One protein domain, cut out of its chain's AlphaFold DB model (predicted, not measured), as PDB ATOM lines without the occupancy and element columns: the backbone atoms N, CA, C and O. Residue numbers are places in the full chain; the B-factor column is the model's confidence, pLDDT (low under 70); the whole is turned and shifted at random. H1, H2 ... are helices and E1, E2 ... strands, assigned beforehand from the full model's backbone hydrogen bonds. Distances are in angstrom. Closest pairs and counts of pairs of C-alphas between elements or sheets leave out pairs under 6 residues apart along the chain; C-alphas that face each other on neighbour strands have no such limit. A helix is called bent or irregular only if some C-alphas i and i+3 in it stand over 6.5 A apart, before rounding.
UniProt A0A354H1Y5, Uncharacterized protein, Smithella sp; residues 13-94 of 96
ATOM      1  N   PHE A  13     -25.403 -12.690  69.606       92.62
ATOM      2  CA  PHE A  13     -25.524 -12.722  71.061       92.62
ATOM      3  C   PHE A  13     -26.971 -12.442  71.459       92.62
ATOM      4  O   PHE A  13     -27.609 -11.542  70.916       92.62
ATOM      5  N   TYR A  14     -27.483 -13.202  72.425       95.25
ATOM      6  CA  TYR A  14     -28.805 -12.969  72.998       95.25
ATOM      7  C   TYR A  14     -28.664 -12.115  74.252       95.25
ATOM      8  O   TYR A  14     -27.906 -12.458  75.159       95.25
ATOM      9  N   LEU A  15     -29.406 -11.014  74.307       96.69
ATOM     10  CA  LEU A  15     -29.398 -10.086  75.432       96.69
ATOM     11  C   LEU A  15     -30.823  -9.759  75.872       96.69
ATOM     12  O   LEU A  15     -31.774  -9.823  75.093       96.69
ATOM     13  N   ILE A  16     -30.960  -9.366  77.133       98.12
ATOM     14  CA  ILE A  16     -32.187  -8.785  77.663       98.12
ATOM     15  C   ILE A  16     -32.065  -7.270  77.524       98.12
ATOM     16  O   ILE A  16     -31.230  -6.640  78.175       98.12
ATOM     17  N   GLU A  17     -32.893  -6.680  76.662       97.69
ATOM     18  CA  GLU A  17     -32.875  -5.236  76.413       97.69
ATOM     19  C   GLU A  17     -33.142  -4.452  77.699       97.69
ATOM     20  O   GLU A  17     -33.947  -4.867  78.540       97.69
ATOM     21  N   LYS A  18     -32.543  -3.261  77.810       97.38
ATOM     22  CA  LYS A  18     -32.652  -2.366  78.975       97.38
ATOM     23  C   LYS A  18     -34.078  -2.203  79.514       97.38
ATOM     24  O   LYS A  18     -34.277  -2.191  80.729       97.38
ATOM     25  N   ASN A  19     -35.074  -2.116  78.635       96.50
ATOM     26  CA  ASN A  19     -36.473  -1.919  79.025       96.50
ATOM     27  C   ASN A  19     -37.190  -3.217  79.439       96.50
ATOM     28  O   ASN A  19     -38.198  -3.154  80.138       96.50
ATOM     29  N   LYS A  20     -36.652  -4.383  79.070       97.56
ATOM     30  CA  LYS A  20     -37.223  -5.710  79.349       97.56
ATOM     31  C   LYS A  20     -36.643  -6.362  80.610       97.56
ATOM     32  O   LYS A  20     -37.275  -7.265  81.151       97.56
ATOM     33  N   VAL A  21     -35.499  -5.889  81.121       97.12
ATOM     34  CA  VAL A  21     -34.832  -6.473  82.309       97.12
ATOM     35  C   VAL A  21     -35.761  -6.555  83.517       97.12
ATOM     36  O   VAL A  21     -35.864  -7.612  84.129       97.12
ATOM     37  N   SER A  22     -36.516  -5.489  83.810       96.06
ATOM     38  CA  SER A  22     -37.396  -5.453  84.989       96.06
ATOM     39  C   SER A  22     -38.411  -6.598  85.025       96.06
ATOM     40  O   SER A  22     -38.677  -7.134  86.096       96.06
ATOM     41  N   ALA A  23     -38.959  -6.982  83.867       96.94
ATOM     42  CA  ALA A  23     -39.936  -8.063  83.754       96.94
ATOM     43  C   ALA A  23     -39.297  -9.456  83.895       96.94
ATOM     44  O   ALA A  23     -39.987 -10.428  84.186       96.94
ATOM     45  N   GLN A  24     -37.981  -9.560  83.701       96.19
ATOM     46  CA  GLN A  24     -37.234 -10.816  83.765       96.19
ATOM     47  C   GLN A  24     -36.455 -10.989  85.075       96.19
ATOM     48  O   GLN A  24     -35.851 -12.044  85.263       96.19
ATOM     49  N   ASN A  25     -36.481 -10.008  85.991       94.31
ATOM     50  CA  ASN A  25     -35.720 -10.045  87.246       94.31
ATOM     51  C   ASN A  25     -35.877 -11.379  87.988       94.31
ATOM     52  O   ASN A  25     -34.878 -11.959  88.388       94.31
ATOM     53  N   GLY A  26     -37.098 -11.916  88.094       96.00
ATOM     54  CA  GLY A  26     -37.371 -13.177  88.802       96.00
ATOM     55  C   GLY A  26     -36.681 -14.426  88.230       96.00
ATOM     56  O   GLY A  26     -36.656 -15.458  88.892       96.00
ATOM     57  N   LYS A  27     -36.109 -14.356  87.020       97.12
ATOM     58  CA  LYS A  27     -35.337 -15.451  86.403       97.12
ATOM     59  C   LYS A  27     -33.836 -15.373  86.706       97.12
ATOM     60  O   LYS A  27     -33.123 -16.362  86.512       97.12
ATOM     61  N   ILE A  28     -33.368 -14.212  87.166       98.06
ATOM     62  CA  ILE A  28     -31.979 -13.964  87.554       98.06
ATOM     63  C   ILE A  28     -31.786 -14.466  88.987       98.06
ATOM     64  O   ILE A  28     -32.582 -14.154  89.873       98.06
ATOM     65  N   LYS A  29     -30.740 -15.255  89.223       97.94
ATOM     66  CA  LYS A  29     -30.421 -15.872  90.518       97.94
ATOM     67  C   LYS A  29     -29.146 -15.279  91.112       97.94
ATOM     68  O   LYS A  29     -28.336 -14.689  90.403       97.94
ATOM     69  N   ASN A  30     -28.969 -15.457  92.421       98.19
ATOM     70  CA  ASN A  30     -27.719 -15.100  93.091       98.19
ATOM     71  C   ASN A  30     -26.535 -15.799  92.428       98.19
ATOM     72  O   ASN A  30     -26.600 -16.997  92.163       98.19
ATOM     73  N   GLY A  31     -25.468 -15.040  92.186       98.12
ATOM     74  CA  GLY A  31     -24.254 -15.543  91.550       98.12
ATOM     75  C   GLY A  31     -24.305 -15.595  90.021       98.12
ATOM     76  O   GLY A  31     -23.278 -15.890  89.416       98.12
ATOM     77  N   ASP A  32     -25.434 -15.265  89.378       98.69
ATOM     78  CA  ASP A  32     -25.441 -15.067  87.925       98.69
ATOM     79  C   ASP A  32     -24.461 -13.951  87.549       98.69
ATOM     80  O   ASP A  32     -24.452 -12.878  88.157       98.69
ATOM     81  N   ILE A  33     -23.661 -14.190  86.517       98.75
ATOM     82  CA  ILE A  33     -22.777 -13.198  85.920       98.75
ATOM     83  C   ILE A  33     -23.632 -12.286  85.047       98.75
ATOM     84  O   ILE A  33     -24.327 -12.742  84.135       98.75
ATOM     85  N   ILE A  34     -23.553 -10.990  85.320       98.75
ATOM     86  CA  ILE A  34     -24.239  -9.943  84.576       98.75
ATOM     87  C   ILE A  34     -23.212  -9.162  83.768       98.75
ATOM     88  O   ILE A  34     -22.335  -8.512  84.337       98.75
ATOM     89  N   ALA A  35     -23.354  -9.191  82.446       98.69
ATOM     90  CA  ALA A  35     -22.553  -8.402  81.519       98.69
ATOM     91  C   ALA A  35     -23.406  -7.287  80.904       98.69
ATOM     92  O   ALA A  35     -24.401  -7.559  80.235       98.69
ATOM     93  N   PHE A  36     -23.030  -6.032  81.139       98.75
ATOM     94  CA  PHE A  36     -23.741  -4.856  80.638       98.75
ATOM     95  C   PHE A  36     -23.329  -4.569  79.200       98.75
ATOM     96  O   PHE A  36     -22.201  -4.135  78.948       98.75
ATOM     97  N   THR A  37     -24.251  -4.780  78.263       98.50
ATOM     98  CA  THR A  37     -24.007  -4.495  76.848       98.50
ATOM     99  C   THR A  37     -24.017  -2.993  76.593       98.50
ATOM    100  O   THR A  37     -24.683  -2.245  77.319       98.50
ATOM    101  N   THR A  38     -23.309  -2.528  75.563       98.31
ATOM    102  CA  THR A  38     -23.182  -1.093  75.269       98.31
ATOM    103  C   THR A  38     -23.480  -0.732  73.812       98.31
ATOM    104  O   THR A  38     -23.551  -1.596  72.948       98.31
ATOM    105  N   ASN A  39     -23.728   0.554  73.556       97.19
ATOM    106  CA  ASN A  39     -23.787   1.153  72.221       97.19
ATOM    107  C   ASN A  39     -22.469   1.843  71.819       97.19
ATOM    108  O   ASN A  39     -22.440   2.559  70.821       97.19
ATOM    109  N   GLN A  40     -21.397   1.686  72.599       97.94
ATOM    110  CA  GLN A  40     -20.087   2.210  72.239       97.94
ATOM    111  C   GLN A  40     -19.534   1.455  71.021       97.94
ATOM    112  O   GLN A  40     -19.445   0.229  71.026       97.94
ATOM    113  N   ASN A  41     -19.145   2.190  69.976       96.31
ATOM    114  CA  ASN A  41     -18.644   1.594  68.736       96.31
ATOM    115  C   ASN A  41     -17.429   0.692  68.994       96.31
ATOM    116  O   ASN A  41     -16.461   1.112  69.626       96.31
ATOM    117  N   GLY A  42     -17.485  -0.535  68.470       95.75
ATOM    118  CA  GLY A  42     -16.415  -1.525  68.609       95.75
ATOM    119  C   GLY A  42     -16.378  -2.263  69.951       95.75
ATOM    120  O   GLY A  42     -15.457  -3.048  70.153       95.75
ATOM    121  N   LEU A  43     -17.352  -2.051  70.848       97.38
ATOM    122  CA  LEU A  43     -17.403  -2.691  72.165       97.38
ATOM    123  C   LEU A  43     -18.760  -3.366  72.409       97.38
ATOM    124  O   LEU A  43     -19.813  -2.762  72.231       97.38
ATOM    125  N   ASP A  44     -18.733  -4.622  72.840       97.00
ATOM    126  CA  ASP A  44     -19.911  -5.436  73.140       97.00
ATOM    127  C   ASP A  44     -20.375  -5.266  74.594       97.00
ATOM    128  O   ASP A  44     -21.553  -4.995  74.843       97.00
ATOM    129  N   VAL A  45     -19.447  -5.377  75.549       98.06
ATOM    130  CA  VAL A  45     -19.690  -5.312  76.996       98.06
ATOM    131  C   VAL A  45     -18.801  -4.247  77.628       98.06
ATOM    132  O   VAL A  45     -17.586  -4.253  77.462       98.06
ATOM    133  N   ALA A  46     -19.403  -3.341  78.400       97.94
ATOM    134  CA  ALA A  46     -18.684  -2.235  79.039       97.94
ATOM    135  C   ALA A  46     -18.485  -2.410  80.551       97.94
ATOM    136  O   ALA A  46     -17.670  -1.711  81.146       97.94
ATOM    137  N   HIS A  47     -19.245  -3.299  81.196       98.38
ATOM    138  CA  HIS A  47     -19.129  -3.547  82.635       98.38
ATOM    139  C   HIS A  47     -19.637  -4.938  83.002       98.38
ATOM    140  O   HIS A  47     -20.485  -5.493  82.301       98.38
ATOM    141  N   VAL A  48     -19.163  -5.477  84.126       98.56
ATOM    142  CA  VAL A  48     -19.558  -6.799  84.630       98.56
ATOM    143  C   VAL A  48     -19.736  -6.807  86.149       98.56
ATOM    144  O   VAL A  48     -19.194  -5.969  86.868       98.56
ATOM    145  N   GLY A  49     -20.493  -7.782  86.645       98.56
ATOM    146  CA  GLY A  49     -20.612  -8.088  88.068       98.56
ATOM    147  C   GLY A  49     -21.476  -9.322  88.302       98.56
ATOM    148  O   GLY A  49     -21.870 -10.000  87.355       98.56
ATOM    149  N   PHE A  50     -21.799  -9.590  89.560       98.75
ATOM    150  CA  PHE A  50     -22.663 -10.694  89.961       98.75
ATOM    151  C   PHE A  50     -24.026 -10.191  90.425       98.75
ATOM    152  O   PHE A  50     -24.136  -9.183  91.126       98.75
ATOM    153  N   ALA A  51     -25.073 -10.922  90.065       98.62
ATOM    154  CA  ALA A  51     -26.404 -10.735  90.607       98.62
ATOM    155  C   ALA A  51     -26.432 -11.092  92.098       98.62
ATOM    156  O   ALA A  51     -26.006 -12.178  92.501       98.62
ATOM    157  N   LEU A  52     -26.979 -10.185  92.905       98.56
ATOM    158  CA  LEU A  52     -27.166 -10.376  94.337       98.56
ATOM    159  C   LEU A  52     -28.552  -9.881  94.760       98.56
ATOM    160  O   LEU A  52     -28.837  -8.685  94.753       98.56
ATOM    161  N   TRP A  53     -29.412 -10.804  95.156       98.19
ATOM    162  CA  TRP A  53     -30.684 -10.540  95.804       98.19
ATOM    163  C   TRP A  53     -30.465 -10.212  97.275       98.19
ATOM    164  O   TRP A  53     -29.967 -11.028  98.048       98.19
ATOM    165  N   HIS A  54     -30.911  -9.022  97.660       93.44
ATOM    166  CA  HIS A  54     -31.067  -8.592  99.039       93.44
ATOM    167  C   HIS A  54     -32.571  -8.477  99.316       93.44
ATOM    168  O   HIS A  54     -33.218  -7.484  98.967       93.44
ATOM    169  N   GLY A  55     -33.163  -9.537  99.873       93.19
ATOM    170  CA  GLY A  55     -34.616  -9.657 100.005       93.19
ATOM    171  C   GLY A  55     -35.305  -9.585  98.636       93.19
ATOM    172  O   GLY A  55     -35.018 -10.380  97.749       93.19
ATOM    173  N   LYS A  56     -36.186  -8.596  98.440       93.75
ATOM    174  CA  LYS A  56     -36.887  -8.353  97.161       93.75
ATOM    175  C   LYS A  56     -36.115  -7.440  96.194       93.75
ATOM    176  O   LYS A  56     -36.655  -7.044  95.163       93.75
ATOM    177  N   SER A  57     -34.878  -7.063  96.522       96.38
ATOM    178  CA  SER A  57     -34.067  -6.133  95.733       96.38
ATOM    179  C   SER A  57     -32.938  -6.869  95.017       96.38
ATOM    180  O   SER A  57     -31.980  -7.300  95.652       96.38
ATOM    181  N   LEU A  58     -33.033  -6.996  93.691       98.44
ATOM    182  CA  LEU A  58     -31.925  -7.476  92.866       98.44
ATOM    183  C   LEU A  58     -30.912  -6.345  92.670       98.44
ATOM    184  O   LEU A  58     -31.248  -5.309  92.090       98.44
ATOM    185  N   ARG A  59     -29.687  -6.547  93.147       98.38
ATOM    186  CA  ARG A  59     -28.551  -5.617  93.101       98.38
ATOM    187  C   ARG A  59     -27.360  -6.253  92.383       98.38
ATOM    188  O   ARG A  59     -27.421  -7.411  91.969       98.38
ATOM    189  N   LEU A  60     -26.301  -5.472  92.211       98.50
ATOM    190  CA  LEU A  60     -25.065  -5.884  91.559       98.50
ATOM    191  C   LEU A  60     -23.919  -5.887  92.574       98.50
ATOM    192  O   LEU A  60     -23.645  -4.859  93.183       98.50
ATOM    193  N   LEU A  61     -23.231  -7.015  92.727       98.62
ATOM    194  CA  LEU A  61     -21.922  -7.095  93.374       98.62
ATOM    195  C   LEU A  61     -20.848  -6.915  92.296       98.62
ATOM    196  O   LEU A  61     -20.765  -7.730  91.378       98.62
ATOM    197  N   HIS A  62     -20.046  -5.855  92.361       98.56
ATOM    198  CA  HIS A  62     -19.068  -5.556  91.313       98.56
ATOM    199  C   HIS A  62     -17.864  -4.771  91.827       98.56
ATOM    200  O   HIS A  62     -17.948  -4.065  92.828       98.56
ATOM    201  N   ALA A  63     -16.754  -4.838  91.092       98.31
ATOM    202  CA  ALA A  63     -15.681  -3.864  91.239       98.31
ATOM    203  C   ALA A  63     -16.182  -2.501  90.740       98.31
ATOM    204  O   ALA A  63     -16.662  -2.375  89.609       98.31
ATOM    205  N   SER A  64     -16.126  -1.487  91.594       97.19
ATOM    206  CA  SER A  64     -16.573  -0.135  91.291       97.19
ATOM    207  C   SER A  64     -15.385   0.810  91.319       97.19
ATOM    208  O   SER A  64     -14.837   1.092  92.381       97.19
ATOM    209  N   SER A  65     -15.029   1.368  90.163       95.19
ATOM    210  CA  SER A  65     -14.008   2.420  90.093       95.19
ATOM    211  C   SER A  65     -14.430   3.679  90.853       95.19
ATOM    212  O   SER A  65     -13.576   4.393  91.359       95.19
ATOM    213  N   LYS A  66     -15.743   3.938  90.963       94.62
ATOM    214  CA  LYS A  66     -16.282   5.067  91.733       94.62
ATOM    215  C   LYS A  66     -16.079   4.879  93.240       94.62
ATOM    216  O   LYS A  66     -15.746   5.838  93.919       94.62
ATOM    217  N   GLU A  67     -16.283   3.661  93.738       94.75
ATOM    218  CA  GLU A  67     -16.165   3.346  95.173       94.75
ATOM    219  C   GLU A  67     -14.746   2.875  95.557       94.75
ATOM    220  O   GLU A  67     -14.481   2.592  96.719       94.75
ATOM    221  N   GLY A  68     -13.824   2.758  94.591       96.69
ATOM    222  CA  GLY A  68     -12.435   2.353  94.830       96.69
ATOM    223  C   GLY A  68     -12.246   0.886  95.239       96.69
ATOM    224  O   GLY A  68     -11.188   0.529  95.749       96.69
ATOM    225  N   GLY A  69     -13.244   0.023  95.029       97.88
ATOM    226  CA  GLY A  69     -13.199  -1.365  95.486       97.88
ATOM    227  C   GLY A  69     -14.403  -2.199  95.058       97.88
ATOM    228  O   GLY A  69     -15.242  -1.763  94.267       97.88
ATOM    229  N   VAL A  70     -14.483  -3.431  95.567       98.31
ATOM    230  CA  VAL A  70     -15.652  -4.299  95.362       98.31
ATOM    231  C   VAL A  70     -16.791  -3.810  96.249       98.31
ATOM    232  O   VAL A  70     -16.643  -3.723  97.464       98.31
ATOM    233  N   ALA A  71     -17.929  -3.508  95.635       97.94
ATOM    234  CA  ALA A  71     -19.086  -2.935  96.302       97.94
ATOM    235  C   ALA A  71     -20.386  -3.605  95.841       97.94
ATOM    236  O   ALA A  71     -20.475  -4.190  94.757       97.94
ATOM    237  N   ILE A  72     -21.416  -3.483  96.675       98.31
ATOM    238  CA  ILE A  72     -22.794  -3.793  96.299       98.31
ATOM    239  C   ILE A  72     -23.443  -2.491  95.842       98.31
ATOM    240  O   ILE A  72     -23.431  -1.499  96.567       98.31
ATOM    241  N   SER A  73     -24.043  -2.492  94.657       97.56
ATOM    242  CA  SER A  73     -24.691  -1.309  94.106       97.56
ATOM    243  C   SER A  73     -25.798  -0.797  95.032       97.56
ATOM    244  O   SER A  73     -26.671  -1.554  95.463       97.56
ATOM    245  N   GLU A  74     -25.819   0.514  95.291       95.50
ATOM    246  CA  GLU A  74     -26.916   1.169  96.020       95.50
ATOM    247  C   GLU A  74     -28.247   1.075  95.260       95.50
ATOM    248  O   GLU A  74     -29.321   0.922  95.844       95.50
ATOM    249  N   LYS A  75     -28.158   1.136  93.928       97.00
ATOM    250  CA  LYS A  75     -29.279   0.993  93.000       97.00
ATOM    251  C   LYS A  75     -29.605  -0.483  92.776       97.00
ATOM    252  O   LYS A  75     -28.723  -1.340  92.827       97.00
ATOM    253  N   THR A  76     -30.861  -0.769  92.439       98.06
ATOM    254  CA  THR A  76     -31.230  -2.077  91.873       98.06
ATOM    255  C   THR A  76     -30.504  -2.302  90.550       98.06
ATOM    256  O   THR A  76     -30.114  -1.339  89.889       98.06
ATOM    257  N   LEU A  77     -30.376  -3.553  90.113       98.31
ATOM    258  CA  LEU A  77     -29.750  -3.901  88.839       98.31
ATOM    259  C   LEU A  77     -30.377  -3.127  87.666       98.31
ATOM    260  O   LEU A  77     -29.668  -2.517  86.865       98.31
ATOM    261  N   THR A  78     -31.711  -3.070  87.606       97.75
ATOM    262  CA  THR A  78     -32.444  -2.314  86.578       97.75
ATOM    263  C   THR A  78     -32.174  -0.811  86.663       97.75
ATOM    264  O   THR A  78     -31.997  -0.159  85.634       97.75
ATOM    265  N   ALA A  79     -32.141  -0.234  87.868       98.00
ATOM    266  CA  ALA A  79     -31.872   1.193  88.042       98.00
ATOM    267  C   ALA A  79     -30.408   1.543  87.723       98.00
ATOM    268  O   ALA A  79     -30.149   2.580  87.116       98.00
ATOM    269  N   TYR A  80     -29.461   0.666  88.063       98.00
ATOM    270  CA  TYR A  80     -28.057   0.792  87.679       98.00
ATOM    271  C   TYR A  80     -27.916   0.779  86.153       98.00
ATOM    272  O   TYR A  80     -27.377   1.730  85.583       98.00
ATOM    273  N   LEU A  81     -28.517  -0.216  85.485       98.19
ATOM    274  CA  LEU A  81     -28.559  -0.329  84.025       98.19
ATOM    275  C   LEU A  81     -29.110   0.940  83.361       98.19
ATOM    276  O   LEU A  81     -28.532   1.452  82.405       98.19
ATOM    277  N   LYS A  82     -30.231   1.466  83.871       97.56
ATOM    278  CA  LYS A  82     -30.876   2.679  83.342       97.56
ATOM    279  C   LYS A  82     -30.090   3.959  83.622       97.56
ATOM    280  O   LYS A  82     -30.220   4.904  82.854       97.56
ATOM    281  N   SER A  83     -29.266   3.988  84.668       96.75
ATOM    282  CA  SER A  83     -28.513   5.190  85.042       96.75
ATOM    283  C   SER A  83     -27.355   5.533  84.106       96.75
ATOM    284  O   SER A  83     -26.923   6.680  84.089       96.75
ATOM    285  N   ASN A  84     -26.882   4.578  83.300       95.94
ATOM    286  CA  ASN A  84     -25.893   4.834  82.261       95.94
ATOM    287  C   ASN A  84     -26.557   4.797  80.878       95.94
ATOM    288  O   ASN A  84     -27.084   3.764  80.454       95.94
ATOM    289  N   LYS A  85     -26.514   5.924  80.158       96.31
ATOM    290  CA  LYS A  85     -27.095   6.060  78.812       96.31
ATOM    291  C   LYS A  85     -26.442   5.138  77.775       96.31
ATOM    292  O   LYS A  85     -27.128   4.726  76.848       96.31
ATOM    293  N   ASN A  86     -25.177   4.767  77.972       97.62
ATOM    294  CA  ASN A  86     -24.435   3.929  77.032       97.62
ATOM    295  C   ASN A  86     -24.753   2.438  77.179       97.62
ATOM    296  O   ASN A  86     -24.420   1.658  76.291       97.62
ATOM    297  N   PHE A  87     -25.371   2.007  78.284       98.38
ATOM    298  CA  PHE A  87     -25.786   0.612  78.412       98.38
ATOM    299  C   PHE A  87     -27.056   0.337  77.604       98.38
ATOM    300  O   PHE A  87     -28.013   1.113  77.651       98.38
ATOM    301  N   THR A  88     -27.098  -0.788  76.899       98.12
ATOM    302  CA  THR A  88     -28.214  -1.179  76.018       98.12
ATOM    303  C   THR A  88     -29.032  -2.344  76.573       98.12
ATOM    304  O   THR A  88     -30.209  -2.490  76.242       98.12
ATOM    305  N   GLY A  89     -28.461  -3.125  77.488       98.44
ATOM    306  CA  GLY A  89     -29.091  -4.306  78.065       98.44
ATOM    307  C   GLY A  89     -28.114  -5.111  78.911       98.44
ATOM    308  O   GLY A  89     -27.083  -4.590  79.347       98.44
ATOM    309  N   ILE A  90     -28.462  -6.372  79.158       98.75
ATOM    310  CA  ILE A  90     -27.598  -7.325  79.856       98.75
ATOM    311  C   ILE A  90     -27.563  -8.679  79.150       98.75
ATOM    312  O   ILE A  90     -28.580  -9.156  78.642       98.75
ATOM    313  N   ILE A  91     -26.405  -9.321  79.191       98.50
ATOM    314  CA  ILE A  91     -26.256 -10.763  78.999       98.50
ATOM    315  C   ILE A  91     -26.155 -11.386  80.394       98.50
ATOM    316  O   ILE A  91     -25.515 -10.825  81.286       98.50
ATOM    317  N   VAL A  92     -26.813 -12.529  80.584       98.25
ATOM    318  CA  VAL A  92     -26.820 -13.268  81.851       98.25
ATOM    319  C   VAL A  92     -26.195 -14.635  81.612       98.25
ATOM    320  O   VAL A  92     -26.656 -15.375  80.745       98.25
ATOM    321  N   ALA A  93     -25.166 -14.971  82.382       97.94
ATOM    322  CA  ALA A  93     -24.547 -16.292  82.383       97.94
ATOM    323  C   ALA A  93     -24.592 -16.888  83.792       97.94
ATOM    324  O   ALA A  93     -24.509 -16.165  84.781       97.94
ATOM    325  N   ARG A  94     -24.720 -18.211  83.890       97.62
ATOM    326  CA  ARG A  94     -24.754 -18.932  85.167       97.62
ATOM    327  C   ARG A  94     -23.633 -19.974  85.184       97.62
ATOM    328  O   ARG A  94     -23.579 -20.760  84.238       97.62
TER     329      ARG A  94
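What this domain is: This is residues 13 to 94 of the 96 residues of an uncharacterized protein of Smithella sp (UniProt A0A354H1Y5). A strongly twisted sheet of five strands, E4 - E3 - E2 - E1 - E5, makes the body, and the short helix H2 packs over it, with most of its near C-alphas in E3 and E5. A second short helix, H1, lies beside the strands, next to H2. The printed part has 82 residues with two named helices and five named strands, in the order H1 E1 E2 E3 E4 H2 E5; the sheet is all antiparallel and the class is mixed, helices and strands. The whole is compact, with a radius of gyration of the C-alphas of 11.8 A and a rounded outline of 36 by 31 by 22 A.

How they stand to each other: Residues 16 to 17 form a short antiparallel pairing with residues 89 to 90 of E5, residues 87 to 93. H1, residues 21 to 27, is on the sheet at a height of 7.3 A, over none of the strands. It is irregular: C-alphas 23 and 26 are 7.6 A apart. E1, residues 33 to 38, is an inner strand antiparallel to E5, with N 35 and O 91 2.9 A apart. E2, residues 45 to 54, forms a hairpin with E1, where N 36 and O 47 are 2.8 A apart. E2 is staggered, pairing with E1 over residues 45 to 50 and with E3, residues 57 to 64, over residues 50 to 54. In the hairpin of E2 and E3, N 52 and O 59 are 3.0 A apart. In the hairpin of E3 and E4, residues 69 to 72, N 62 and O 71 are 2.9 A apart. E1 to E4 form a meander, each strand the antiparallel neighbour of the one before. H2, residues 77 to 83, is on the sheet; its closest C-alphas to E3 are those of Leu 77 and Arg 59, 4.7 A apart. H1 and H2 are close but not clearly touching, with C-alphas 22 and 78 closest at 6.1 A, and run opposite ways at a shallow tilt of 16 degrees. Both helices are on one face of the sheet, making two layers. Every O i to N i+4 pair is within hydrogen-bond range in H2; in H1 1 of 3 is, beside 2 of 4 O i to N i+3 pairs.

Where its parts are: H1 begins at C-alpha 21, (-34.832, -6.473, 82.309). E1 is 16.1 A long, E2 25.0 A, E3 19.0 A and E5 17.4 A; H1, E4 and H2 are 9.9 A each. E5 ends at C-alpha 93, (-24.547, -16.292, 82.383).

The domain as a whole: The two C-alphas farthest apart, those of Gly 42 and Gly 55, are 37.2 A apart. The printed part has no cut and no long link. The mean pLDDT of the printed part is 97.3, and no printed residue is under 70.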